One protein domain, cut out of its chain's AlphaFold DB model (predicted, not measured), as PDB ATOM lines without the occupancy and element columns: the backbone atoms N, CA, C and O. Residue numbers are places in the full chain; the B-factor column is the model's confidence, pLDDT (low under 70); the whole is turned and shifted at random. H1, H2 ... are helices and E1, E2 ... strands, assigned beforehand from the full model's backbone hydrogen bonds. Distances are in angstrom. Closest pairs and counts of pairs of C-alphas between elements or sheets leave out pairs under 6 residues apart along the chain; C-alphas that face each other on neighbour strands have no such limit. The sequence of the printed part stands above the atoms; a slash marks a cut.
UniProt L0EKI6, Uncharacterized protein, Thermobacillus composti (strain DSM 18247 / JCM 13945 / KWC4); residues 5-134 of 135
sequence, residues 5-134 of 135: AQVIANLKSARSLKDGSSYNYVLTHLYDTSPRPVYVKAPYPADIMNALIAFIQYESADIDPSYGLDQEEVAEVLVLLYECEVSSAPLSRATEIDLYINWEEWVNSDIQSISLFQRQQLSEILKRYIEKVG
ATOM      1  N   ALA A   5     173.623 258.793 252.267       89.81
ATOM      2  CA  ALA A   5     172.754 259.846 251.737       89.81
ATOM      3  C   ALA A   5     171.871 259.344 250.581       89.81
ATOM      4  O   ALA A   5     170.701 259.709 250.485       89.81
ATOM      5  N   GLN A   6     172.406 258.458 249.734       91.81
ATOM      6  CA  GLN A   6     171.637 257.825 248.665       91.81
ATOM      7  C   GLN A   6     170.594 256.856 249.225       91.81
ATOM      8  O   GLN A   6     169.481 256.804 248.707       91.81
ATOM      9  N   VAL A   7     170.929 256.094 250.271       92.50
ATOM     10  CA  VAL A   7     169.966 255.200 250.932       92.50
ATOM     11  C   VAL A   7     168.816 256.011 251.527       92.50
ATOM     12  O   VAL A   7     167.662 255.702 251.242       92.50
ATOM     13  N   ILE A   8     169.108 257.099 252.241       94.00
ATOM     14  CA  ILE A   8     168.095 258.014 252.793       94.00
ATOM     15  C   ILE A   8     167.218 258.604 251.683       94.00
ATOM     16  O   ILE A   8     165.995 258.555 251.778       94.00
ATOM     17  N   ALA A   9     167.813 259.119 250.604       93.81
ATOM     18  CA  ALA A   9     167.056 259.668 249.477       93.81
ATOM     19  C   ALA A   9     166.135 258.619 248.820       93.81
ATOM     20  O   ALA A   9     164.982 258.912 248.485       93.81
ATOM     21  N   ASN A  10     166.614 257.381 248.685       93.56
ATOM     22  CA  ASN A  10     165.809 256.274 248.176       93.56
ATOM     23  C   ASN A  10     164.663 255.933 249.136       93.56
ATOM     24  O   ASN A  10     163.533 255.777 248.691       93.56
ATOM     25  N   LEU A  11     164.923 255.867 250.443       95.00
ATOM     26  CA  LEU A  11     163.904 255.579 251.455       95.00
ATOM     27  C   LEU A  11     162.822 256.666 251.508       95.00
ATOM     28  O   LEU A  11     161.641 256.338 251.566       95.00
ATOM     29  N   LYS A  12     163.196 257.947 251.401       94.31
ATOM     30  CA  LYS A  12     162.244 259.074 251.363       94.31
ATOM     31  C   LYS A  12     161.317 259.054 250.146       94.31
ATOM     32  O   LYS A  12     160.231 259.621 250.202       94.31
ATOM     33  N   SER A  13     161.744 258.439 249.045       93.62
ATOM     34  CA  SER A  13     160.958 258.330 247.807       93.62
ATOM     35  C   SER A  13     160.305 256.958 247.612       93.62
ATOM     36  O   SER A  13     159.494 256.782 246.698       93.62
ATOM     37  N   ALA A  14     160.633 255.983 248.461       92.81
ATOM     38  CA  ALA A  14     160.117 254.631 248.362       92.81
ATOM     39  C   ALA A  14     158.624 254.570 248.716       92.81
ATOM     40  O   ALA A  14     158.118 255.300 249.563       92.81
ATOM     41  N   ARG A  15     157.909 253.644 248.070       91.00
ATOM     42  CA  ARG A  15     156.530 253.271 248.444       91.00
ATOM     43  C   ARG A  15     156.474 252.010 249.304       91.00
ATOM     44  O   ARG A  15     155.457 251.736 249.924       91.00
ATOM     45  N   SER A  16     157.548 251.228 249.286       91.69
ATOM     46  CA  SER A  16     157.692 249.966 250.001       91.69
ATOM     47  C   SER A  16     159.141 249.807 250.437       91.69
ATOM     48  O   SER A  16     160.056 250.172 249.699       91.69
ATOM     49  N   LEU A  17     159.331 249.230 251.620       92.25
ATOM     50  CA  LEU A  17     160.635 248.820 252.144       92.25
ATOM     51  C   LEU A  17     161.046 247.418 251.667       92.25
ATOM     52  O   LEU A  17     162.209 247.044 251.774       92.25
ATOM     53  N   LYS A  18     160.083 246.637 251.173       93.25
ATOM     54  CA  LYS A  18     160.237 245.223 250.819       93.25
ATOM     55  C   LYS A  18     160.286 245.064 249.307       93.25
ATOM     56  O   LYS A  18     159.536 245.745 248.600       93.25
ATOM     57  N   ASP A  19     161.088 244.116 248.837       91.75
ATOM     58  CA  ASP A  19     161.178 243.735 247.420       91.75
ATOM     59  C   ASP A  19     160.622 242.329 247.118       91.75
ATOM     60  O   ASP A  19     160.716 241.850 245.991       91.75
ATOM     61  N   GLY A  20     160.008 241.680 248.115       90.31
ATOM     62  CA  GLY A  20     159.426 240.339 247.996       90.31
ATOM     63  C   GLY A  20     160.414 239.196 248.239       90.31
ATOM     64  O   GLY A  20     159.997 238.037 248.247       90.31
ATOM     65  N   SER A  21     161.692 239.498 248.472       95.81
ATOM     66  CA  SER A  21     162.694 238.511 248.875       95.81
ATOM     67  C   SER A  21     162.767 238.373 250.397       95.81
ATOM     68  O   SER A  21     162.246 239.193 251.153       95.81
ATOM     69  N   SER A  22     163.443 237.319 250.850       96.50
ATOM     70  CA  SER A  22     163.777 237.121 252.257       96.50
ATOM     71  C   SER A  22     165.285 236.981 252.418       96.50
ATOM     72  O   SER A  22     165.941 236.289 251.636       96.50
ATOM     73  N   TYR A  23     165.814 237.654 253.431       98.44
ATOM     74  CA  TYR A  23     167.235 237.789 253.700       98.44
ATOM     75  C   TYR A  23     167.547 237.299 255.106       98.44
ATOM     76  O   TYR A  23     166.743 237.457 256.023       98.44
ATOM     77  N   ASN A  24     168.732 236.717 255.263       98.56
ATOM     78  CA  ASN A  24     169.223 236.225 256.540       98.56
ATOM     79  C   ASN A  24     170.279 237.189 257.079       98.56
ATOM     80  O   ASN A  24     171.188 237.594 256.347       98.56
ATOM     81  N   TYR A  25     170.189 237.484 258.366       98.69
ATOM     82  CA  TYR A  25     171.089 238.352 259.104       98.69
ATOM     83  C   TYR A  25     171.579 237.663 260.370       98.69
ATOM     84  O   TYR A  25     170.916 236.775 260.913       98.69
ATOM     85  N   VAL A  26     172.747 238.086 260.830       98.56
ATOM     86  CA  VAL A  26     173.237 237.805 262.175       98.56
ATOM     87  C   VAL A  26     173.574 239.135 262.830       98.56
ATOM     88  O   VAL A  26     174.375 239.900 262.296       98.56
ATOM     89  N   LEU A  27     172.905 239.429 263.940       98.56
ATOM     90  CA  LEU A  27     173.168 240.609 264.747       98.56
ATOM     91  C   LEU A  27     174.287 240.282 265.731       98.56
ATOM     92  O   LEU A  27     174.227 239.271 266.442       98.56
ATOM     93  N   THR A  28     175.298 241.136 265.763       97.94
ATOM     94  CA  THR A  28     176.463 241.049 266.651       97.94
ATOM     95  C   THR A  28     176.702 242.402 267.316       97.94
ATOM     96  O   THR A  28     176.035 243.389 266.999       97.94
ATOM     97  N   HIS A  29     177.617 242.459 268.278       96.50
ATOM     98  CA  HIS A  29     178.008 243.709 268.911       96.50
ATOM     99  C   HIS A  29     179.494 243.665 269.271       96.50
ATOM    100  O   HIS A  29     179.936 242.772 269.999       96.50
ATOM    101  N   LEU A  30     180.259 244.647 268.786       94.50
ATOM    102  CA  LEU A  30     181.724 244.666 268.858       94.50
ATOM    103  C   LEU A  30     182.274 244.512 270.282       94.50
ATOM    104  O   LEU A  30     183.336 243.925 270.481       94.50
ATOM    105  N   TYR A  31     181.561 245.054 271.271       92.19
ATOM    106  CA  TYR A  31     181.981 245.053 272.677       92.19
ATOM    107  C   TYR A  31     181.473 243.869 273.502       92.19
ATOM    108  O   TYR A  31     181.642 243.861 274.723       92.19
ATOM    109  N   ASP A  32     180.867 242.864 272.874       91.81
ATOM    110  CA  ASP A  32     180.496 241.651 273.590       91.81
ATOM    111  C   ASP A  32     181.731 240.935 274.145       91.81
ATOM    112  O   ASP A  32     182.656 240.566 273.422       91.81
ATOM    113  N   THR A  33     181.722 240.672 275.451       90.00
ATOM    114  CA  THR A  33     182.792 239.907 276.114       90.00
ATOM    115  C   THR A  33     182.788 238.428 275.720       90.00
ATOM    116  O   THR A  33     183.778 237.723 275.917       90.00
ATOM    117  N   SER A  34     181.679 237.932 275.169       91.44
ATOM    118  CA  SER A  34     181.532 236.593 274.597       91.44
ATOM    119  C   SER A  34     180.543 236.640 273.430       91.44
ATOM    120  O   SER A  34     179.501 237.276 273.576       91.44
ATOM    121  N   PRO A  35     180.817 235.970 272.291       90.69
ATOM    122  CA  PRO A  35     179.925 236.012 271.136       90.69
ATOM    123  C   PRO A  35     178.513 235.515 271.465       90.69
ATOM    124  O   PRO A  35     178.335 234.367 271.874       90.69
ATOM    125  N   ARG A  36     177.514 236.364 271.219       94.44
ATOM    126  CA  ARG A  36     176.081 236.073 271.390       94.44
ATOM    127  C   ARG A  36     175.289 236.439 270.124       94.44
ATOM    128  O   ARG A  36     174.508 237.386 270.120       94.44
ATOM    129  N   PRO A  37     175.538 235.745 268.999       96.31
ATOM    130  CA  PRO A  37     174.899 236.077 267.731       96.31
ATOM    131  C   PRO A  37     173.386 235.841 267.788       96.31
ATOM    132  O   PRO A  37     172.943 234.758 268.174       96.31
ATOM    133  N   VAL A  38     172.605 236.812 267.314       98.38
ATOM    134  CA  VAL A  38     171.150 236.669 267.146       98.38
ATOM    135  C   VAL A  38     170.827 236.582 265.660       98.38
ATOM    136  O   VAL A  38     171.080 237.511 264.895       98.38
ATOM    137  N   TYR A  39     170.283 235.448 265.222       98.62
ATOM    138  CA  TYR A  39     169.967 235.223 263.813       98.62
ATOM    139  C   TYR A  39     168.564 235.719 263.485       98.62
ATOM    140  O   TYR A  39     167.591 235.295 264.107       98.62
ATOM    141  N   VAL A  40     168.459 236.573 262.470       98.56
ATOM    142  CA  VAL A  40     167.206 237.210 262.063       98.56
ATOM    143  C   VAL A  40     166.956 236.964 260.583       98.56
ATOM    144  O   VAL A  40     167.833 237.169 259.746       98.56
ATOM    145  N   LYS A  41     165.742 236.556 260.239       98.56
ATOM    146  CA  LYS A  41     165.242 236.518 258.869       98.56
ATOM    147  C   LYS A  41     164.329 237.719 258.656       98.56
ATOM    148  O   LYS A  41     163.454 237.980 259.478       98.56
ATOM    149  N   ALA A  42     164.533 238.458 257.571       98.06
ATOM    150  CA  ALA A  42     163.812 239.704 257.324       98.06
ATOM    151  C   ALA A  42     163.417 239.873 255.846       98.06
ATOM    152  O   ALA A  42     164.108 239.360 254.959       98.06
ATOM    153  N   PRO A  43     162.336 240.617 255.550       97.56
ATOM    154  CA  PRO A  43     161.903 240.925 254.185       97.56
ATOM    155  C   PRO A  43     162.576 242.189 253.609       97.56
ATOM    156  O   PRO A  43     162.026 242.835 252.713       97.56
ATOM    157  N   TYR A  44     163.735 242.581 254.147       97.06
ATOM    158  CA  TYR A  44     164.432 243.822 253.806       97.06
ATOM    159  C   TYR A  44     165.823 243.523 253.253       97.06
ATOM    160  O   TYR A  44     166.538 242.746 253.877       97.06
ATOM    161  N   PRO A  45     166.244 244.157 252.147       96.19
ATOM    162  CA  PRO A  45     167.636 244.151 251.709       96.19
ATOM    163  C   PRO A  45     168.577 244.781 252.745       96.19
ATOM    164  O   PRO A  45     168.170 245.624 253.542       96.19
ATOM    165  N   ALA A  46     169.872 244.452 252.672       95.69
ATOM    166  CA  ALA A  46     170.860 244.847 253.686       95.69
ATOM    167  C   ALA A  46     170.952 246.364 253.926       95.69
ATOM    168  O   ALA A  46     171.010 246.787 255.075       95.69
ATOM    169  N   ASP A  47     170.914 247.191 252.876       94.94
ATOM    170  CA  ASP A  47     170.951 248.654 253.036       94.94
ATOM    171  C   ASP A  47     169.736 249.169 253.844       94.94
ATOM    172  O   ASP A  47     169.863 250.116 254.614       94.94
ATOM    173  N   ILE A  48     168.562 248.542 253.684       96.38
ATOM    174  CA  ILE A  48     167.330 248.906 254.403       96.38
ATOM    175  C   ILE A  48     167.365 248.363 255.830       96.38
ATOM    176  O   ILE A  48     166.981 249.079 256.747       96.38
ATOM    177  N   MET A  49     167.855 247.137 256.029       97.88
ATOM    178  CA  MET A  49     167.977 246.530 257.356       97.88
ATOM    179  C   MET A  49     168.924 247.326 258.266       97.88
ATOM    180  O   MET A  49     168.556 247.641 259.392       97.88
ATOM    181  N   ASN A  50     170.101 247.720 257.765       97.50
ATOM    182  CA  ASN A  50     171.050 248.566 258.504       97.50
ATOM    183  C   ASN A  50     170.423 249.914 258.896       97.50
ATOM    184  O   ASN A  50     170.481 250.322 260.056       97.50
ATOM    185  N   ALA A  51     169.758 250.570 257.939       97.12
ATOM    186  CA  ALA A  51     169.065 251.835 258.158       97.12
ATOM    187  C   ALA A  51     167.912 251.712 259.173       97.12
ATOM    188  O   ALA A  51     167.710 252.605 259.992       97.12
ATOM    189  N   LEU A  52     167.164 250.607 259.132       98.06
ATOM    190  CA  LEU A  52     166.068 250.329 260.058       98.06
ATOM    191  C   LEU A  52     166.576 250.090 261.485       98.06
ATOM    192  O   LEU A  52     166.019 250.639 262.430       98.06
ATOM    193  N   ILE A  53     167.643 249.307 261.645       98.31
ATOM    194  CA  ILE A  53     168.274 249.084 262.952       98.31
ATOM    195  C   ILE A  53     168.796 250.406 263.519       98.31
ATOM    196  O   ILE A  53     168.519 250.720 264.673       98.31
ATOM    197  N   ALA A  54     169.466 251.215 262.694       97.38
ATOM    198  CA  ALA A  54     169.928 252.534 263.108       97.38
ATOM    199  C   ALA A  54     168.760 253.421 263.561       97.38
ATOM    200  O   ALA A  54     168.842 254.044 264.611       97.38
ATOM    201  N   PHE A  55     167.653 253.443 262.810       97.81
ATOM    202  CA  PHE A  55     166.439 254.164 263.198       97.81
ATOM    203  C   PHE A  55     165.917 253.723 264.575       97.81
ATOM    204  O   PHE A  55     165.637 254.570 265.414       97.81
ATOM    205  N   ILE A  56     165.848 252.416 264.846       98.00
ATOM    206  CA  ILE A  56     165.430 251.887 266.155       98.00
ATOM    207  C   ILE A  56     166.378 252.358 267.274       98.00
ATOM    208  O   ILE A  56     165.910 252.786 268.328       98.00
ATOM    209  N   GLN A  57     167.694 252.319 267.045       96.88
ATOM    210  CA  GLN A  57     168.692 252.796 268.011       96.88
ATOM    211  C   GLN A  57     168.567 254.308 268.269       96.88
ATOM    212  O   GLN A  57     168.663 254.733 269.417       96.88
ATOM    213  N   TYR A  58     168.285 255.112 267.237       96.00
ATOM    214  CA  TYR A  58     168.017 256.547 267.386       96.00
ATOM    215  C   TYR A  58     166.787 256.827 268.240       96.00
ATOM    216  O   TYR A  58     166.857 257.635 269.161       96.00
ATOM    217  N   GLU A  59     165.678 256.145 267.963       96.19
ATOM    218  CA  GLU A  59     164.442 256.312 268.733       96.19
ATOM    219  C   GLU A  59     164.635 255.892 270.198       96.19
ATOM    220  O   GLU A  59     164.035 256.478 271.095       96.19
ATOM    221  N   SER A  60     165.507 254.913 270.466       95.94
ATOM    222  CA  SER A  60     165.890 254.546 271.834       95.94
ATOM    223  C   SER A  60     166.719 255.640 272.504       95.94
ATOM    224  O   SER A  60     166.431 256.014 273.639       95.94
ATOM    225  N   ALA A  61     167.718 256.179 271.802       94.06
ATOM    226  CA  ALA A  61     168.591 257.232 272.315       94.06
ATOM    227  C   ALA A  61     167.855 258.568 272.545       94.06
ATOM    228  O   ALA A  61     168.258 259.338 273.412       94.06
ATOM    229  N   ASP A  62     166.774 258.843 271.805       93.69
ATOM    230  CA  ASP A  62     165.903 260.006 272.041       93.69
ATOM    231  C   ASP A  62     165.116 259.883 273.360       93.69
ATOM    232  O   ASP A  62     164.829 260.883 274.018       93.69
ATOM    233  N   ILE A  63     164.809 258.651 273.786       94.62
ATOM    234  CA  ILE A  63     164.146 258.376 275.068       94.62
ATOM    235  C   ILE A  63     165.160 258.416 276.219       94.62
ATOM    236  O   ILE A  63     164.919 259.097 277.217       94.62
ATOM    237  N   ASP A  64     166.275 257.695 276.088       95.25
ATOM    238  CA  ASP A  64     167.390 257.709 277.041       95.25
ATOM    239  C   ASP A  64     168.737 257.600 276.298       95.25
ATOM    240  O   ASP A  64     169.098 256.516 275.831       95.25
ATOM    241  N   PRO A  65     169.528 258.690 276.221       92.25
ATOM    242  CA  PRO A  65     170.808 258.700 275.511       92.25
ATOM    243  C   PRO A  65     171.883 257.777 276.099       92.25
ATOM    244  O   PRO A  65     172.903 257.541 275.453       92.25
ATOM    245  N   SER A  66     171.710 257.317 277.342       91.50
ATOM    246  CA  SER A  66     172.644 256.403 278.008       91.50
ATOM    247  C   SER A  66     172.313 254.930 277.766       91.50
ATOM    248  O   SER A  66     173.146 254.064 278.040       91.50
ATOM    249  N   TYR A  67     171.125 254.647 277.227       91.31
ATOM    250  CA  TYR A  67     170.658 253.296 276.976       91.31
ATOM    251  C   TYR A  67     171.073 252.802 275.588       91.31
ATOM    252  O   TYR A  67     170.652 253.340 274.563       91.31
ATOM    253  N   GLY A  68     171.873 251.738 275.552       91.94
ATOM    254  CA  GLY A  68     172.204 251.021 274.324       91.94
ATOM    255  C   GLY A  68     171.391 249.737 274.216       91.94
ATOM    256  O   GLY A  68     171.560 248.854 275.051       91.94
ATOM    257  N   LEU A  69     170.557 249.627 273.175       94.50
ATOM    258  CA  LEU A  69     169.855 248.379 272.870       94.50
ATOM    259  C   LEU A  69     170.843 247.283 272.480       94.50
ATOM    260  O   LEU A  69     171.739 247.506 271.655       94.50
ATOM    261  N   ASP A  70     170.620 246.084 273.000       95.38
ATOM    262  CA  ASP A  70     171.398 244.912 272.625       95.38
ATOM    263  C   ASP A  70     170.789 244.121 271.446       95.38
ATOM    264  O   ASP A  70     169.736 244.465 270.902       95.38
ATOM    265  N   GLN A  71     171.469 243.061 270.993       97.19
ATOM    266  CA  GLN A  71     171.017 242.269 269.841       97.19
ATOM    267  C   GLN A  71     169.679 241.564 270.057       97.19
ATOM    268  O   GLN A  71     168.942 241.387 269.083       97.19
ATOM    269  N   GLU A  72     169.372 241.132 271.279       96.75
ATOM    270  CA  GLU A  72     168.117 240.445 271.585       96.75
ATOM    271  C   GLU A  72     166.960 241.446 271.575       96.75
ATOM    272  O   GLU A  72     165.928 241.193 270.951       96.75
ATOM    273  N   GLU A  73     167.171 242.621 272.164       97.38
ATOM    274  CA  GLU A  73     166.191 243.706 272.210       97.38
ATOM    275  C   GLU A  73     165.896 244.264 270.816       97.38
ATOM    276  O   GLU A  73     164.733 244.398 270.424       97.38
ATOM    277  N   VAL A  74     166.935 244.528 270.014       98.12
ATOM    278  CA  VAL A  74     166.763 244.945 268.613       98.12
ATOM    279  C   VAL A  74     165.996 243.880 267.829       98.12
ATOM    280  O   VAL A  74     165.082 244.214 267.069       98.12
ATOM    281  N   ALA A  75     166.321 242.597 268.008       98.31
ATOM    282  CA  ALA A  75     165.627 241.513 267.323       98.31
ATOM    283  C   ALA A  75     164.151 241.404 267.732       98.31
ATOM    284  O   ALA A  75     163.298 241.197 266.867       98.31
ATOM    285  N   GLU A  76     163.823 241.594 269.010       97.81
ATOM    286  CA  GLU A  76     162.437 241.585 269.481       97.81
ATOM    287  C   GLU A  76     161.634 242.744 268.872       97.81
ATOM    288  O   GLU A  76     160.540 242.522 268.346       97.81
ATOM    289  N   VAL A  77     162.195 243.958 268.819       98.31
ATOM    290  CA  VAL A  77     161.563 245.103 268.136       98.31
ATOM    291  C   VAL A  77     161.319 244.798 266.653       98.31
ATOM    292  O   VAL A  77     160.235 245.071 266.124       98.31
ATOM    293  N   LEU A  78     162.305 244.204 265.975       98.44
ATOM    294  CA  LEU A  78     162.201 243.797 264.573       98.44
ATOM    295  C   LEU A  78     161.071 242.782 264.346       98.44
ATOM    296  O   LEU A  78     160.307 242.918 263.387       98.44
ATOM    297  N   VAL A  79     160.935 241.791 265.228       98.12
ATOM    298  CA  VAL A  79     159.857 240.793 265.166       98.12
ATOM    299  C   VAL A  79     158.495 241.442 265.399       98.12
ATOM    300  O   VAL A  79     157.570 241.233 264.614       98.12
ATOM    301  N   LEU A  80     158.367 242.257 266.448       97.88
ATOM    302  CA  LEU A  80     157.087 242.835 266.863       97.88
ATOM    303  C   LEU A  80     156.518 243.831 265.847       97.88
ATOM    304  O   LEU A  80     155.300 243.914 265.689       97.88
ATOM    305  N   LEU A  81     157.375 244.604 265.176       97.81
ATOM    306  CA  LEU A  81     156.940 245.778 264.408       97.81
ATOM    307  C   LEU A  81     157.262 245.735 262.912       97.81
ATOM    308  O   LEU A  81     156.689 246.516 262.138       97.81
ATOM    309  N   TYR A  82     158.178 244.860 262.499       97.38
ATOM    310  CA  TYR A  82     158.756 244.895 261.156       97.38
ATOM    311  C   TYR A  82     158.728 243.546 260.434       97.38
ATOM    312  O   TYR A  82     159.387 243.415 259.405       97.38
ATOM    313  N   GLU A  83     157.912 242.588 260.885       96.81
ATOM    314  CA  GLU A  83     157.705 241.295 260.204       96.81
ATOM    315  C   GLU A  83     159.014 240.509 260.001       96.81
ATOM    316  O   GLU A  83     159.199 239.816 258.998       96.81
ATOM    317  N   CYS A  84     159.943 240.651 260.943       98.00
ATOM    318  CA  CYS A  84     161.131 239.814 261.019       98.00
ATOM    319  C   CYS A  84     160.849 238.554 261.848       98.00
ATOM    320  O   CYS A  84     159.892 238.488 262.618       98.00
ATOM    321  N   GLU A  85     161.716 237.556 261.719       98.38
ATOM    322  CA  GLU A  85     161.664 236.305 262.479       98.38
ATOM    323  C   GLU A  85     163.034 236.040 263.107       98.38
ATOM    324  O   GLU A  85     164.055 236.142 262.424       98.38
ATOM    325  N   VAL A  86     163.076 235.661 264.385       98.06
ATOM    326  CA  VAL A  86     164.307 235.171 265.025       98.06
ATOM    327  C   VAL A  86     164.442 233.672 264.787       98.06
ATOM    328  O   VAL A  86     163.484 232.913 264.933       98.06
ATOM    329  N   SER A  87     165.649 233.234 264.439       97.44
ATOM    330  CA  SER A  87     165.993 231.824 264.286       97.44
ATOM    331  C   SER A  87     166.787 231.333 265.493       97.44
ATOM    332  O   SER A  87     167.810 231.908 265.851       97.44
ATOM    333  N   SER A  88     166.364 230.208 266.071       93.88
ATOM    334  CA  SER A  88     167.099 229.522 267.144       93.88
ATOM    335  C   SER A  88     168.341 228.771 266.646       93.88
ATOM    336  O   SER A  88     169.094 228.219 267.445       93.88
ATOM    337  N   ALA A  89     168.533 228.692 265.328       96.06
ATOM    338  CA  ALA A  89     169.665 228.039 264.687       96.06
ATOM    339  C   ALA A  89     170.378 228.997 263.716       96.06
ATOM    340  O   ALA A  89     169.728 229.880 263.142       96.06
ATOM    341  N   PRO A  90     171.687 228.806 263.468       97.50
ATOM    342  CA  PRO A  90     172.413 229.590 262.478       97.50
ATOM    343  C   PRO A  90     171.765 229.535 261.094       97.50
ATOM    344  O   PRO A  90     171.410 228.466 260.591       97.50
ATOM    345  N   LEU A  91     171.647 230.699 260.457       96.69
ATOM    346  CA  LEU A  91     171.096 230.824 259.111       96.69
ATOM    347  C   LEU A  91     172.208 230.790 258.060       96.69
ATOM    348  O   LEU A  91     173.261 231.412 258.208       96.69
ATOM    349  N   SER A  92     171.969 230.080 256.956       95.56
ATOM    350  CA  SER A  92     172.927 230.044 255.852       95.56
ATOM    351  C   SER A  92     173.014 231.408 255.162       95.56
ATOM    352  O   SER A  92     172.001 232.085 254.969       95.56
ATOM    353  N   ARG A  93     174.237 231.802 254.775       95.44
ATOM    354  CA  ARG A  93     174.522 233.078 254.091       95.44
ATOM    355  C   ARG A  93     173.994 234.305 254.852       95.44
ATOM    356  O   ARG A  93     173.575 235.277 254.227       95.44
ATOM    357  N   ALA A  94     173.986 234.243 256.184       97.75
ATOM    358  CA  ALA A  94     173.612 235.379 257.008       97.75
ATOM    359  C   ALA A  94     174.589 236.542 256.782       97.75
ATOM    360  O   ALA A  94     175.805 236.350 256.812       97.75
ATOM    361  N   THR A  95     174.051 237.733 256.531       98.19
ATOM    362  CA  THR A  95     174.838 238.969 256.487       98.19
ATOM    363  C   THR A  95     175.009 239.485 257.909       98.19
ATOM    364  O   THR A  95     174.026 239.620 258.634       98.19
ATOM    365  N   GLU A  96     176.243 239.753 258.313       98.00
ATOM    366  CA  GLU A  96     176.521 240.306 259.636       98.00
ATOM    367  C   GLU A  96     176.133 241.785 259.711       98.00
ATOM    368  O   GLU A  96     176.422 242.556 258.792       98.00
ATOM    369  N   ILE A  97     175.472 242.155 260.807       98.25
ATOM    370  CA  ILE A  97     175.228 243.538 261.215       98.25
ATOM    371  C   ILE A  97     175.719 243.669 262.653       98.25
ATOM    372  O   ILE A  97     175.066 243.201 263.586       98.25
ATOM    373  N   ASP A  98     176.865 244.317 262.817       98.06
ATOM    374  CA  ASP A  98     177.358 244.708 264.131       98.06
ATOM    375  C   ASP A  98     176.643 245.990 264.568       98.06
ATOM    376  O   ASP A  98     176.724 247.016 263.888       98.06
ATOM    377  N   LEU A  99     175.916 245.932 265.684       97.75
ATOM    378  CA  LEU A  99     175.082 247.037 266.154       97.75
ATOM    379  C   LEU A  99     175.882 248.290 266.523       97.75
ATOM    380  O   LEU A  99     175.375 249.397 266.333       97.75
ATOM    381  N   TYR A 100     177.108 248.139 267.029       96.56
ATOM    382  CA  TYR A 100     177.958 249.276 267.374       96.56
ATOM    383  C   TYR A 100     178.526 249.924 266.112       96.56
ATOM    384  O   TYR A 100     178.442 251.138 265.943       96.56
ATOM    385  N   ILE A 101     179.054 249.119 265.187       96.81
ATOM    386  CA  ILE A 101     179.585 249.635 263.919       96.81
ATOM    387  C   ILE A 101     178.464 250.286 263.103       96.81
ATOM    388  O   ILE A 101     178.667 251.357 262.530       96.81
ATOM    389  N   ASN A 102     177.276 249.678 263.077       96.81
ATOM    390  CA  ASN A 102     176.109 250.253 262.418       96.81
ATOM    391  C   ASN A 102     175.698 251.574 263.084       96.81
ATOM    392  O   ASN A 102     175.449 252.552 262.386       96.81
ATOM    393  N   TRP A 103     175.687 251.657 264.417       95.50
ATOM    394  CA  TRP A 103     175.447 252.929 265.099       95.50
ATOM    395  C   TRP A 103     176.455 253.999 264.676       95.50
ATOM    396  O   TRP A 103     176.040 255.048 264.199       95.50
ATOM    397  N   GLU A 104     177.758 253.730 264.762       95.31
ATOM    398  CA  GLU A 104     178.810 254.685 264.380       95.31
ATOM    399  C   GLU A 104     178.694 255.119 262.913       95.31
ATOM    400  O   GLU A 104     178.925 256.280 262.558       95.31
ATOM    401  N   GLU A 105     178.292 254.197 262.040       93.88
ATOM    402  CA  GLU A 105     178.043 254.508 260.645       93.88
ATOM    403  C   GLU A 105     176.806 255.389 260.457       93.88
ATOM    404  O   GLU A 105     176.808 256.232 259.568       93.88
ATOM    405  N   TRP A 106     175.739 255.241 261.231       94.12
ATOM    406  CA  TRP A 106     174.488 255.965 260.984       94.12
ATOM    407  C   TRP A 106     174.273 257.172 261.906       94.12
ATOM    408  O   TRP A 106     173.489 258.058 261.569       94.12
ATOM    409  N   VAL A 107     174.975 257.276 263.029       86.50
ATOM    410  CA  VAL A 107     175.921 258.362 263.312       86.50
ATOM    411  C   VAL A 107     175.698 259.718 262.621       86.50
ATOM    412  O   VAL A 107     176.306 259.940 261.573       86.50
ATOM    413  N   ASN A 108     174.878 260.636 263.142       86.31
ATOM    414  CA  ASN A 108     174.570 261.950 262.550       86.31
ATOM    415  C   ASN A 108     173.969 261.893 261.132       86.31
ATOM    416  O   ASN A 108     174.195 262.782 260.305       86.31
ATOM    417  N   SER A 109     173.217 260.840 260.827       87.00
ATOM    418  CA  SER A 109     172.408 260.770 259.614       87.00
ATOM    419  C   SER A 109     170.996 261.305 259.859       87.00
ATOM    420  O   SER A 109     170.512 261.351 260.982       87.00
ATOM    421  N   ASP A 110     170.299 261.683 258.789       91.81
ATOM    422  CA  ASP A 110     168.900 262.129 258.852       91.81
ATOM    423  C   ASP A 110     167.915 260.938 258.841       91.81
ATOM    424  O   ASP A 110     166.846 260.998 258.229       91.81
ATOM    425  N   ILE A 111     168.291 259.801 259.443       94.19
ATOM    426  CA  ILE A 111     167.510 258.559 259.346       94.19
ATOM    427  C   ILE A 111     166.192 258.611 260.129       94.19
ATOM    428  O   ILE A 111     165.194 258.043 259.693       94.19
ATOM    429  N   GLN A 112     166.143 259.386 261.211       92.25
ATOM    430  CA  GLN A 112     164.923 259.676 261.976       92.25
ATOM    431  C   GLN A 112     163.803 260.322 261.134       92.25
ATOM    432  O   GLN A 112     162.625 260.223 261.466       92.25
ATOM    433  N   SER A 113     164.138 260.944 259.995       93.62
ATOM    434  CA  SER A 113     163.148 261.542 259.086       93.62
ATOM    435  C   SER A 113     162.424 260.533 258.179       93.62
ATOM    436  O   SER A 113     161.543 260.921 257.404       93.62
ATOM    437  N   ILE A 114     162.783 259.244 258.224       95.81
ATOM    438  CA  ILE A 114     162.192 258.212 257.364       95.81
ATOM    439  C   ILE A 114     160.839 257.751 257.923       95.81
ATOM    440  O   ILE A 114     160.743 256.829 258.731       95.81
ATOM    441  N   SER A 115     159.755 258.336 257.412       94.69
ATOM    442  CA  SER A 115     158.382 258.014 257.837       94.69
ATOM    443  C   SER A 115     157.977 256.552 257.616       94.69
ATOM    444  O   SER A 115     157.160 256.025 258.364       94.69
ATOM    445  N   LEU A 116     158.565 255.858 256.634       95.75
ATOM    446  CA  LEU A 116     158.286 254.435 256.388       95.75
ATOM    447  C   LEU A 116     158.710 253.522 257.546       95.75
ATOM    448  O   LEU A 116     158.153 252.428 257.694       95.75
ATOM    449  N   PHE A 117     159.683 253.948 258.351       96.88
ATOM    450  CA  PHE A 117     160.112 253.206 259.532       96.88
ATOM    451  C   PHE A 117     159.233 253.483 260.744       96.88
ATOM    452  O   PHE A 117     159.124 252.628 261.607       96.88
ATOM    453  N   GLN A 118     158.515 254.602 260.789       95.88
ATOM    454  CA  GLN A 118     157.707 254.943 261.953       95.88
ATOM    455  C   GLN A 118     156.610 253.902 262.216       95.88
ATOM    456  O   GLN A 118     155.905 253.430 261.314       95.88
ATOM    457  N   ARG A 119     156.463 253.537 263.489       96.38
ATOM    458  CA  ARG A 119     155.423 252.641 264.000       96.38
ATOM    459  C   ARG A 119     154.883 253.230 265.291       96.38
ATOM    460  O   ARG A 119     155.657 253.571 266.177       96.38
ATOM    461  N   GLN A 120     153.559 253.305 265.412       93.44
ATOM    462  CA  GLN A 120     152.900 253.940 266.561       93.44
ATOM    463  C   GLN A 120     153.339 253.340 267.908       93.44
ATOM    464  O   GLN A 120     153.459 254.062 268.888       93.44
ATOM    465  N   GLN A 121     153.602 252.031 267.947       95.88
ATOM    466  CA  GLN A 121     153.939 251.298 269.172       95.88
ATOM    467  C   GLN A 121     155.441 251.300 269.507       95.88
ATOM    468  O   GLN A 121     155.817 250.791 270.560       95.88
ATOM    469  N   LEU A 122     156.309 251.851 268.646       96.69
ATOM    470  CA  LEU A 122     157.763 251.760 268.827       96.69
ATOM    471  C   LEU A 122     158.221 252.396 270.141       96.69
ATOM    472  O   LEU A 122     158.868 251.729 270.940       96.69
ATOM    473  N   SER A 123     157.826 253.645 270.401       94.62
ATOM    474  CA  SER A 123     158.216 254.358 271.625       94.62
ATOM    475  C   SER A 123     157.772 253.622 272.898       94.62
ATOM    476  O   SER A 123     158.521 253.551 273.867       94.62
ATOM    477  N   GLU A 124     156.574 253.028 272.898       95.25
ATOM    478  CA  GLU A 124     156.068 252.264 274.046       95.25
ATOM    479  C   GLU A 124     156.867 250.984 274.294       95.25
ATOM    480  O   GLU A 124     157.109 250.630 275.446       95.25
ATOM    481  N   ILE A 125     157.274 250.285 273.232       95.56
ATOM    482  CA  ILE A 125     158.104 249.083 273.339       95.56
ATOM    483  C   ILE A 125     159.494 249.450 273.864       95.56
ATOM    484  O   ILE A 125     159.957 248.829 274.818       95.56
ATOM    485  N   LEU A 126     160.119 250.492 273.314       96.19
ATOM    486  CA  LEU A 126     161.456 250.933 273.720       96.19
ATOM    487  C   LEU A 126     161.510 251.362 275.191       96.19
ATOM    488  O   LEU A 126     162.397 250.930 275.924       96.19
ATOM    489  N   LYS A 127     160.508 252.114 275.666       95.06
ATOM    490  CA  LYS A 127     160.404 252.504 277.084       95.06
ATOM    491  C   LYS A 127     160.400 251.306 278.032       95.06
ATOM    492  O   LYS A 127     160.989 251.386 279.102       95.06
ATOM    493  N   ARG A 128     159.793 250.178 277.642       93.25
ATOM    494  CA  ARG A 128     159.757 248.975 278.490       93.25
ATOM    495  C   ARG A 128     161.135 248.363 278.712       93.25
ATOM    496  O   ARG A 128     161.326 247.754 279.757       93.25
ATOM    497  N   TYR A 129     162.058 248.463 277.758       91.19
ATOM    498  CA  TYR A 129     163.429 247.978 277.950       91.19
ATOM    499  C   TYR A 129     164.206 248.919 278.866       91.19
ATOM    500  O   TYR A 129     164.730 248.489 279.890       91.19
ATOM    501  N   ILE A 130     164.138 250.217 278.569       90.00
ATOM    502  CA  ILE A 130     164.816 251.271 279.329       90.00
ATOM    503  C   ILE A 130     164.397 251.239 280.809       90.00
ATOM    504  O   ILE A 130     165.239 251.217 281.704       90.00
ATOM    505  N   GLU A 131     163.095 251.153 281.091       87.62
ATOM    506  CA  GLU A 131     162.569 251.129 282.464       87.62
ATOM    507  C   GLU A 131     162.875 249.821 283.215       87.62
ATOM    508  O   GLU A 131     162.994 249.836 284.440       87.62
ATOM    509  N   LYS A 132     163.033 248.686 282.516       73.50
ATOM    510  CA  LYS A 132     163.384 247.397 283.145       73.50
ATOM    511  C   LYS A 132     164.802 247.376 283.714       73.50
ATOM    512  O   LYS A 132     165.049 246.607 284.640       73.50
ATOM    513  N   VAL A 133     165.712 248.187 283.176       59.44
ATOM    514  CA  VAL A 133     167.110 248.278 283.633       59.44
ATOM    515  C   VAL A 133     167.274 249.287 284.784       59.44
ATOM    516  O   VAL A 133     168.281 249.274 285.482       59.44
ATOM    517  N   GLY A 134     166.260 250.119 285.050       52.44
ATOM    518  CA  GLY A 134     166.269 251.153 286.091       52.44
ATOM    519  C   GLY A 134     165.971 250.696 287.531       52.44
ATOM    520  O   GLY A 134     165.527 251.533 288.321       52.44
TER     521      GLY A 134
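What this domain is: This is residues 5 to 134 of the 135 residues of an uncharacterized protein of Thermobacillus composti (strain DSM 18247 / JCM 13945 / KWC4) (UniProt L0EKI6). A small twisted sheet of four strands has two helices, H2 and H3, over one face in two layers, a sheet and the helices on it. H4 crosses H2, H5 packs on H3 and one end of H2, and H1 sits near the other end of H2. The printed part has 130 residues, in the order H1 E1 E2 H2 H3 E3 E4 H4 H5; its class is mixed, helices and strands. The sheet, E3 E2 E1 E4, is mixed. The whole is compact, with a radius of gyration of the C-alphas of 14.0 A and spans of 39 by 34 by 25 A.

Where its parts are: Find C-alpha 23 at (167.235, 237.789, 253.700); E1 runs 16.2 A from there to residue 28. Look for its neighbours E2, residues 38 to 42, and E4, residues 95 to 98, and for E3, residues 85 to 87, the neighbour of E2. H2, residues 46 to 63, spans 26.2 A; H3 is 71 to 82, H4 99 to 106 and H1 5 to 13. H5, residues 122 to 133, spans 17.9 A to C-alpha 133 at (167.110, 248.278, 283.633).

How they stand to each other: E1 and E2 form an antiparallel hairpin, with N 25 and O 40 2.7 A apart. E3 and E2 are antiparallel, N 41 to O 85 2.8 A; E1 and E4 are parallel, N 26 to O 95 3.0 A. H2 and H3 are on the same face, at heights of 8.6 A and 8.7 A over the sheet. H4 touches H2 about perpendicular, at 87 degrees, closest at C-alphas 103 and 54, 5.9 A. H5 touches H3 at a shallow tilt of 25 degrees, opposite ways, closest at C-alphas 125 and 77, 7.4 A. Every O i to N i+4 pair is within hydrogen-bond range in H1, H3 and H4; H2 has 13 of 14 and H5 7 of 8.

The domain as a whole: The C-alphas of Arg 15 and Thr 33, the two farthest apart, are 40.4 A apart. The printed part has no cut; the link from H4 to H5 is long, 15 residues. Residues 133 to 134 have pLDDT under 70.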